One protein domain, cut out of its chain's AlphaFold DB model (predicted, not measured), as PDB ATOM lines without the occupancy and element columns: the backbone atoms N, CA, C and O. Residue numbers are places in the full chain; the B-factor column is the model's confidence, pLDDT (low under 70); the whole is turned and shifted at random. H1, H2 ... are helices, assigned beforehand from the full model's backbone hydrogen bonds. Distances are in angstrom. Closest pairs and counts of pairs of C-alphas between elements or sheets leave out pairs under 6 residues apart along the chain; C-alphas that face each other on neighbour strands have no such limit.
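This is residues 561 to 624 of the 793 residues of a protein of Symbiodinium microadriaticum (UniProt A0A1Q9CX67). A helical hairpin, H1 and H2, has the short helix H3 across the end where H1 stops and H2 starts, and H4 turns off H3 to run back beside H1, opposite ways. From the far end of H2 a long loop, residues 587 to 602, returns to H3. The printed part has 64 residues with four named helices, H1 to H4 in that order, and no named strand; the class is all helix. The whole is compact, with a radius of gyration of the C-alphas of 10.9 A, and rounded, spanning 27 by 25 by 22 A.

H1, residues 561 to 572, begins with C-alpha 561 at (203.149, 218.554, 193.506) and is 16.6 A long. H2, residues 576 to 586, is 15.0 A long. H3 is residues 603 to 611, 12.3 A. H4, residues 613 to 624, is 17.3 A long and ends with C-alpha 624 at (200.748, 231.848, 197.218).

H1 and H3 are the hubs, touching three helices each. H1 and H2 touch as a hairpin, at a shallow tilt of 31 degrees; their closest C-alphas, of Ala 569 and Leu 579, are 5.9 A apart. With residues 570 to 571 alone H1 touches H3, at a steep tilt of 63 degrees; the closest C-alphas, of Ile 570 and Met 610, are 5.4 A apart. H1 and H4 only just touch, with 3 pairs of C-alphas within 8 A, at a shallow tilt of 12 degrees; Ile 570 and Pro 613 have the closest C-alphas, 7.3 A. H2 and H3 only just touch, also with 3 pairs, about perpendicular at 79 degrees; the closest C-alphas, of Val 576 and Arg 607, are 6.3 A apart. H3 and H4 only just touch, with 3 pairs, and only at the corner; the closest C-alphas are those of Trp 609 and Phe 616, 5.4 A. H2 and H4 are apart. Every O i to N i+4 pair is within hydrogen-bond range in H1, H3 and H4, and 6 of 7 are in H2.

The C-alphas of Lys 577 and Met 624 are the two farthest apart, 28.5 A. The printed part has no cut. The link from H2 to H3 is long, and in it residues 590 to 591 pair with 599 to 600, parallel; the other two links are tight. The mean pLDDT of the printed part is 91.1, and residue 624 alone is under 70.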
ATOM      1  N   GLU A 561     203.200 220.008 193.337       94.81
ATOM      2  CA  GLU A 561     203.149 218.554 193.506       94.81
ATOM      3  C   GLU A 561     203.826 218.113 194.812       94.81
ATOM      4  O   GLU A 561     203.251 217.333 195.571       94.81
ATOM      5  N   GLU A 562     204.983 218.689 195.151       95.00
ATOM      6  CA  GLU A 562     205.631 218.484 196.453       95.00
ATOM      7  C   GLU A 562     204.740 218.985 197.609       95.00
ATOM      8  O   GLU A 562     204.678 218.342 198.656       95.00
ATOM      9  N   HIS A 563     203.977 220.074 197.424       94.75
ATOM     10  CA  HIS A 563     202.970 220.540 198.393       94.75
ATOM     11  C   HIS A 563     201.816 219.548 198.576       94.75
ATOM     12  O   HIS A 563     201.340 219.374 199.700       94.75
ATOM     13  N   ARG A 564     201.368 218.888 197.498       96.12
ATOM     14  CA  ARG A 564     200.344 217.835 197.560       96.12
ATOM     15  C   ARG A 564     200.861 216.632 198.352       96.12
ATOM     16  O   ARG A 564     200.209 216.224 199.309       96.12
ATOM     17  N   HIS A 565     202.059 216.148 198.029       96.25
ATOM     18  CA  HIS A 565     202.701 215.046 198.750       96.25
ATOM     19  C   HIS A 565     202.998 215.371 200.220       96.25
ATOM     20  O   HIS A 565     202.855 214.500 201.079       96.25
ATOM     21  N   LEU A 566     203.352 216.623 200.531       95.56
ATOM     22  CA  LEU A 566     203.453 217.116 201.905       95.56
ATOM     23  C   LEU A 566     202.116 217.001 202.645       95.56
ATOM     24  O   LEU A 566     202.091 216.465 203.751       95.56
ATOM     25  N   ARG A 567     201.010 217.460 202.044       96.56
ATOM     26  CA  ARG A 567     199.674 217.399 202.662       96.56
ATOM     27  C   ARG A 567     199.203 215.960 202.886       96.56
ATOM     28  O   ARG A 567     198.727 215.651 203.973       96.56
ATOM     29  N   GLU A 568     199.353 215.097 201.883       96.88
ATOM     30  CA  GLU A 568     199.007 213.670 201.963       96.88
ATOM     31  C   GLU A 568     199.785 212.992 203.103       96.88
ATOM     32  O   GLU A 568     199.183 212.449 204.029       96.88
ATOM     33  N   ALA A 569     201.113 213.149 203.135       96.81
ATOM     34  CA  ALA A 569     201.947 212.565 204.181       96.81
ATOM     35  C   ALA A 569     201.638 213.109 205.592       96.81
ATOM     36  O   ALA A 569     201.684 212.344 206.555       96.81
ATOM     37  N   ILE A 570     201.319 214.405 205.732       96.88
ATOM     38  CA  ILE A 570     200.928 215.026 207.015       96.88
ATOM     39  C   ILE A 570     199.607 214.448 207.538       96.88
ATOM     40  O   ILE A 570     199.487 214.235 208.742       96.88
ATOM     41  N   ASN A 571     198.645 214.177 206.652       95.19
ATOM     42  CA  ASN A 571     197.332 213.646 207.023       95.19
ATOM     43  C   ASN A 571     197.350 212.136 207.327       95.19
ATOM     44  O   ASN A 571     196.552 211.671 208.137       95.19
ATOM     45  N   GLU A 572     198.241 211.366 206.693       94.88
ATOM     46  CA  GLU A 572     198.306 209.899 206.831       94.88
ATOM     47  C   GLU A 572     199.258 209.403 207.937       94.88
ATOM     48  O   GLU A 572     199.173 208.251 208.372       94.88
ATOM     49  N   ALA A 573     200.205 210.228 208.391       95.25
ATOM     50  CA  ALA A 573     201.239 209.789 209.322       95.25
ATOM     51  C   ALA A 573     200.777 209.781 210.790       95.25
ATOM     52  O   ALA A 573     200.596 210.827 211.410       95.25
ATOM     53  N   ALA A 574     200.752 208.599 211.414       90.06
ATOM     54  CA  ALA A 574     200.454 208.444 212.843       90.06
ATOM     55  C   ALA A 574     201.603 208.903 213.773       90.06
ATOM     56  O   ALA A 574     201.453 208.933 214.993       90.06
ATOM     57  N   SER A 575     202.780 209.234 213.229       91.44
ATOM     58  CA  SER A 575     203.912 209.751 214.005       91.44
ATOM     59  C   SER A 575     204.886 210.562 213.152       91.44
ATOM     60  O   SER A 575     205.039 210.319 211.957       91.44
ATOM     61  N   VAL A 576     205.666 211.445 213.791       85.94
ATOM     62  CA  VAL A 576     206.723 212.219 213.108       85.94
ATOM     63  C   VAL A 576     207.769 211.301 212.452       85.94
ATOM     64  O   VAL A 576     208.349 211.665 211.436       85.94
ATOM     65  N   LYS A 577     208.012 210.094 212.989       90.62
ATOM     66  CA  LYS A 577     208.931 209.113 212.380       90.62
ATOM     67  C   LYS A 577     208.366 208.551 211.070       90.62
ATOM     68  O   LYS A 577     209.101 208.461 210.092       90.62
ATOM     69  N   GLN A 578     207.075 208.217 211.045       94.31
ATOM     70  CA  GLN A 578     206.377 207.766 209.839       94.31
ATOM     71  C   GLN A 578     206.292 208.892 208.799       94.31
ATOM     72  O   GLN A 578     206.641 208.667 207.646       94.31
ATOM     73  N   LEU A 579     205.948 210.113 209.225       94.94
ATOM     74  CA  LEU A 579     205.910 211.309 208.377       94.94
ATOM     75  C   LEU A 579     207.238 211.517 207.639       94.94
ATOM     76  O   LEU A 579     207.258 211.662 206.423       94.94
ATOM     77  N   LEU A 580     208.360 211.471 208.364       93.38
ATOM     78  CA  LEU A 580     209.693 211.620 207.775       93.38
ATOM     79  C   LEU A 580     210.050 210.478 206.813       93.38
ATOM     80  O   LEU A 580     210.670 210.731 205.785       93.38
ATOM     81  N   ALA A 581     209.645 209.241 207.113       93.62
ATOM     82  CA  ALA A 581     209.880 208.093 206.237       93.62
ATOM     83  C   ALA A 581     209.051 208.151 204.939       93.62
ATOM     84  O   ALA A 581     209.536 207.721 203.893       93.62
ATOM     85  N   THR A 582     207.830 208.695 204.989       96.31
ATOM     86  CA  THR A 582     207.005 208.953 203.800       96.31
ATOM     87  C   THR A 582     207.574 210.117 202.990       96.31
ATOM     88  O   THR A 582     207.836 209.952 201.801       96.31
ATOM     89  N   LEU A 583     207.861 211.259 203.628       95.31
ATOM     90  CA  LEU A 583     208.401 212.447 202.954       95.31
ATOM     91  C   LEU A 583     209.765 212.197 202.300       95.31
ATOM     92  O   LEU A 583     209.998 212.688 201.204       95.31
ATOM     93  N   ALA A 584     210.636 211.382 202.903       93.25
ATOM     94  CA  ALA A 584     211.907 210.996 202.286       93.25
ATOM     95  C   ALA A 584     211.739 210.199 200.973       93.25
ATOM     96  O   ALA A 584     212.670 210.145 200.173       93.25
ATOM     97  N   LYS A 585     210.568 209.584 200.743       95.06
ATOM     98  CA  LYS A 585     210.227 208.886 199.492       95.06
ATOM     99  C   LYS A 585     209.485 209.786 198.502       95.06
ATOM    100  O   LYS A 585     209.745 209.692 197.309       95.06
ATOM    101  N   THR A 586     208.552 210.615 198.977       95.69
ATOM    102  CA  THR A 586     207.643 211.400 198.117       95.69
ATOM    103  C   THR A 586     208.120 212.822 197.826       95.69
ATOM    104  O   THR A 586     207.704 213.406 196.831       95.69
ATOM    105  N   VAL A 587     209.012 213.381 198.650       96.44
ATOM    106  CA  VAL A 587     209.608 214.714 198.472       96.44
ATOM    107  C   VAL A 587     211.127 214.617 198.706       96.44
ATOM    108  O   VAL A 587     211.619 215.054 199.747       96.44
ATOM    109  N   PRO A 588     211.914 214.049 197.766       91.75
ATOM    110  CA  PRO A 588     213.325 213.702 198.001       91.75
ATOM    111  C   PRO A 588     214.250 214.886 198.324       91.75
ATOM    112  O   PRO A 588     215.336 214.693 198.866       91.75
ATOM    113  N   ARG A 589     213.839 216.120 197.995       93.44
ATOM    114  CA  ARG A 589     214.570 217.348 198.349       93.44
ATOM    115  C   ARG A 589     214.363 217.765 199.808       93.44
ATOM    116  O   ARG A 589     215.157 218.556 200.320       93.44
ATOM    117  N   LEU A 590     213.314 217.269 200.472       95.25
ATOM    118  CA  LEU A 590     213.001 217.625 201.850       95.25
ATOM    119  C   LEU A 590     214.035 217.037 202.810       95.25
ATOM    120  O   LEU A 590     214.296 215.837 202.821       95.25
ATOM    121  N   THR A 591     214.583 217.883 203.677       92.50
ATOM    122  CA  THR A 591     215.507 217.457 204.729       92.50
ATOM    123  C   THR A 591     215.194 218.150 206.046       92.50
ATOM    124  O   THR A 591     214.678 219.265 206.087       92.50
ATOM    125  N   ILE A 592     215.520 217.472 207.143       91.06
ATOM    126  CA  ILE A 592     215.434 218.017 208.503       91.06
ATOM    127  C   ILE A 592     216.810 218.211 209.146       91.06
ATOM    128  O   ILE A 592     216.888 218.598 210.310       91.06
ATOM    129  N   VAL A 593     217.884 217.888 208.416       89.25
ATOM    130  CA  VAL A 593     219.263 217.865 208.925       89.25
ATOM    131  C   VAL A 593     220.053 219.040 208.360       89.25
ATOM    132  O   VAL A 593     220.598 219.841 209.117       89.25
ATOM    133  N   ASP A 594     220.078 219.186 207.033       90.06
ATOM    134  CA  ASP A 594     220.814 220.274 206.398       90.06
ATOM    135  C   ASP A 594     219.976 221.556 206.349       90.06
ATOM    136  O   ASP A 594     219.184 221.768 205.432       90.06
ATOM    137  N   LYS A 595     220.213 222.442 207.324       85.56
ATOM    138  CA  LYS A 595     219.638 223.797 207.412       85.56
ATOM    139  C   LYS A 595     219.950 224.684 206.188       85.56
ATOM    140  O   LYS A 595     219.371 225.762 206.081       85.56
ATOM    141  N   LYS A 596     220.884 224.289 205.306       83.31
ATOM    142  CA  LYS A 596     221.269 225.016 204.082       83.31
ATOM    143  C   LYS A 596     220.571 224.497 202.818       83.31
ATOM    144  O   LYS A 596     220.608 225.195 201.809       83.31
ATOM    145  N   SER A 597     219.945 223.320 202.856       88.50
ATOM    146  CA  SER A 597     219.215 222.764 201.712       88.50
ATOM    147  C   SER A 597     217.950 223.571 201.408       88.50
ATOM    148  O   SER A 597     217.237 224.005 202.317       88.50
ATOM    149  N   ASP A 598     217.618 223.712 200.123       85.81
ATOM    150  CA  ASP A 598     216.386 224.374 199.677       85.81
ATOM    151  C   ASP A 598     215.115 223.720 200.226       85.81
ATOM    152  O   ASP A 598     214.124 224.416 200.440       85.81
ATOM    153  N   GLY A 599     215.152 222.407 200.478       92.00
ATOM    154  CA  GLY A 599     214.046 221.652 201.063       92.00
ATOM    155  C   GLY A 599     214.099 221.530 202.589       92.00
ATOM    156  O   GLY A 599     213.472 220.628 203.142       92.00
ATOM    157  N   TYR A 600     214.858 222.373 203.298       94.69
ATOM    158  CA  TYR A 600     214.900 222.302 204.759       94.69
ATOM    159  C   TYR A 600     213.548 222.654 205.405       94.69
ATOM    160  O   TYR A 600     213.053 223.777 205.276       94.69
ATOM    161  N   VAL A 601     212.992 221.722 206.185       93.38
ATOM    162  CA  VAL A 601     211.815 221.957 207.036       93.38
ATOM    163  C   VAL A 601     212.125 221.525 208.468       93.38
ATOM    164  O   VAL A 601     212.489 220.383 208.727       93.38
ATOM    165  N   GLY A 602     211.958 222.433 209.431       91.94
ATOM    166  CA  GLY A 602     212.233 222.139 210.838       91.94
ATOM    167  C   GLY A 602     211.340 221.024 211.399       91.94
ATOM    168  O   GLY A 602     210.128 221.002 211.180       91.94
ATOM    169  N   ARG A 603     211.916 220.117 212.199       91.88
ATOM    170  CA  ARG A 603     211.183 218.987 212.810       91.88
ATOM    171  C   ARG A 603     210.032 219.433 213.728       91.88
ATOM    172  O   ARG A 603     209.025 218.735 213.828       91.88
ATOM    173  N   SER A 604     210.158 220.599 214.365       84.00
ATOM    174  CA  SER A 604     209.087 221.252 215.133       84.00
ATOM    175  C   SER A 604     207.953 221.765 214.240       84.00
ATOM    176  O   SER A 604     206.789 221.613 214.596       84.00
ATOM    177  N   THR A 605     208.270 222.302 213.057       92.38
ATOM    178  CA  THR A 605     207.290 222.730 212.048       92.38
ATOM    179  C   THR A 605     206.476 221.544 211.534       92.38
ATOM    180  O   THR A 605     205.250 221.600 211.570       92.38
ATOM    181  N   LEU A 606     207.138 220.440 211.162       93.75
ATOM    182  CA  LEU A 606     206.462 219.203 210.748       93.75
ATOM    183  C   LEU A 606     205.560 218.640 211.859       93.75
ATOM    184  O   LEU A 606     204.415 218.288 211.589       93.75
ATOM    185  N   ARG A 607     206.026 218.618 213.119       91.00
ATOM    186  CA  ARG A 607     205.194 218.217 214.272       91.00
ATOM    187  C   ARG A 607     203.977 219.136 214.438       91.00
ATOM    188  O   ARG A 607     202.876 218.641 214.640       91.00
ATOM    189  N   GLY A 608     204.168 220.451 214.321       89.88
ATOM    190  CA  GLY A 608     203.097 221.439 214.450       89.88
ATOM    191  C   GLY A 608     202.046 221.365 213.338       89.88
ATOM    192  O   GLY A 608     200.884 221.650 213.605       89.88
ATOM    193  N   TRP A 609     202.426 220.960 212.122       95.88
ATOM    194  CA  TRP A 609     201.485 220.659 211.037       95.88
ATOM    195  C   TRP A 609     200.763 219.324 211.243       95.88
ATOM    196  O   TRP A 609     199.561 219.259 211.033       95.88
ATOM    197  N   MET A 610     201.457 218.290 211.724       94.69
ATOM    198  CA  MET A 610     200.857 216.986 212.045       94.69
ATOM    199  C   MET A 610     199.834 217.077 213.195       94.69
ATOM    200  O   MET A 610     198.823 216.387 213.184       94.69
ATOM    201  N   GLN A 611     200.068 217.953 214.180       91.19
ATOM    202  CA  GLN A 611     199.116 218.239 215.265       91.19
ATOM    203  C   GLN A 611     197.968 219.170 214.836       91.19
ATOM    204  O   GLN A 611     196.885 219.123 215.417       91.19
ATOM    205  N   HIS A 612     198.209 220.038 213.850       92.25
ATOM    206  CA  HIS A 612     197.265 221.056 213.393       92.25
ATOM    207  C   HIS A 612     197.377 221.249 211.865       92.25
ATOM    208  O   HIS A 612     198.071 222.172 211.413       92.25
ATOM    209  N   PRO A 613     196.714 220.403 211.050       92.06
ATOM    210  CA  PRO A 613     196.815 220.462 209.587       92.06
ATOM    211  C   PRO A 613     196.402 221.819 208.992       92.06
ATOM    212  O   PRO A 613     196.991 222.282 208.016       92.06
ATOM    213  N   ASP A 614     195.492 222.545 209.647       88.50
ATOM    214  CA  ASP A 614     195.093 223.904 209.258       88.50
ATOM    215  C   ASP A 614     196.266 224.909 209.260       88.50
ATOM    216  O   ASP A 614     196.246 225.905 208.531       88.50
ATOM    217  N   ARG A 615     197.317 224.662 210.057       90.31
ATOM    218  CA  ARG A 615     198.538 225.482 210.064       90.31
ATOM    219  C   ARG A 615     199.384 225.265 208.813       90.31
ATOM    220  O   ARG A 615     200.052 226.209 208.391       90.31
ATOM    221  N   PHE A 616     199.356 224.069 208.220       93.69
ATOM    222  CA  PHE A 616     199.975 223.823 206.916       93.69
ATOM    223  C   PHE A 616     199.227 224.612 205.837       93.69
ATOM    224  O   PHE A 616     199.839 225.393 205.109       93.69
ATOM    225  N   ASP A 617     197.895 224.530 205.823       88.69
ATOM    226  CA  ASP A 617     197.057 225.236 204.847       88.69
ATOM    227  C   ASP A 617     197.199 226.764 204.926       88.69
ATOM    228  O   ASP A 617     197.334 227.434 203.900       88.69
ATOM    229  N   LYS A 618     197.259 227.332 206.138       88.00
ATOM    230  CA  LYS A 618     197.518 228.767 206.360       88.00
ATOM    231  C   LYS A 618     198.905 229.197 205.880       88.00
ATOM    232  O   LYS A 618     199.047 230.287 205.320       88.00
ATOM    233  N   ALA A 619     199.923 228.364 206.085       87.19
ATOM    234  CA  ALA A 619     201.282 228.631 205.623       87.19
ATOM    235  C   ALA A 619     201.377 228.556 204.085       87.19
ATOM    236  O   ALA A 619     201.965 229.440 203.459       87.19
ATOM    237  N   MET A 620     200.693 227.584 203.473       84.75
ATOM    238  CA  MET A 620     200.551 227.454 202.020       84.75
ATOM    239  C   MET A 620     199.819 228.642 201.384       84.75
ATOM    240  O   MET A 620     200.344 229.276 200.466       84.75
ATOM    241  N   ALA A 621     198.651 229.017 201.913       82.31
ATOM    242  CA  ALA A 621     197.865 230.149 201.416       82.31
ATOM    243  C   ALA A 621     198.614 231.490 201.537       82.31
ATOM    244  O   ALA A 621     198.425 232.391 200.719       82.31
ATOM    245  N   SER A 622     199.488 231.617 202.538       75.75
ATOM    246  CA  SER A 622     200.345 232.788 202.732       75.75
ATOM    247  C   SER A 622     201.499 232.833 201.720       75.75
ATOM    248  O   SER A 622     201.844 233.913 201.245       75.75
ATOM    249  N   SER A 623     202.050 231.676 201.326       71.56
ATOM    250  CA  SER A 623     203.083 231.578 200.285       71.56
ATOM    251  C   SER A 623     202.555 231.966 198.898       71.56
ATOM    252  O   SER A 623     203.232 232.682 198.165       71.56
ATOM    253  N   MET A 624     201.334 231.549 198.539       63.16
ATOM    254  CA  MET A 624     200.748 231.848 197.218       63.16
ATOM    255  C   MET A 624     200.335 233.318 197.041       63.16
ATOM    256  O   MET A 624     200.246 233.800 195.918       63.16
TER     257      MET A 624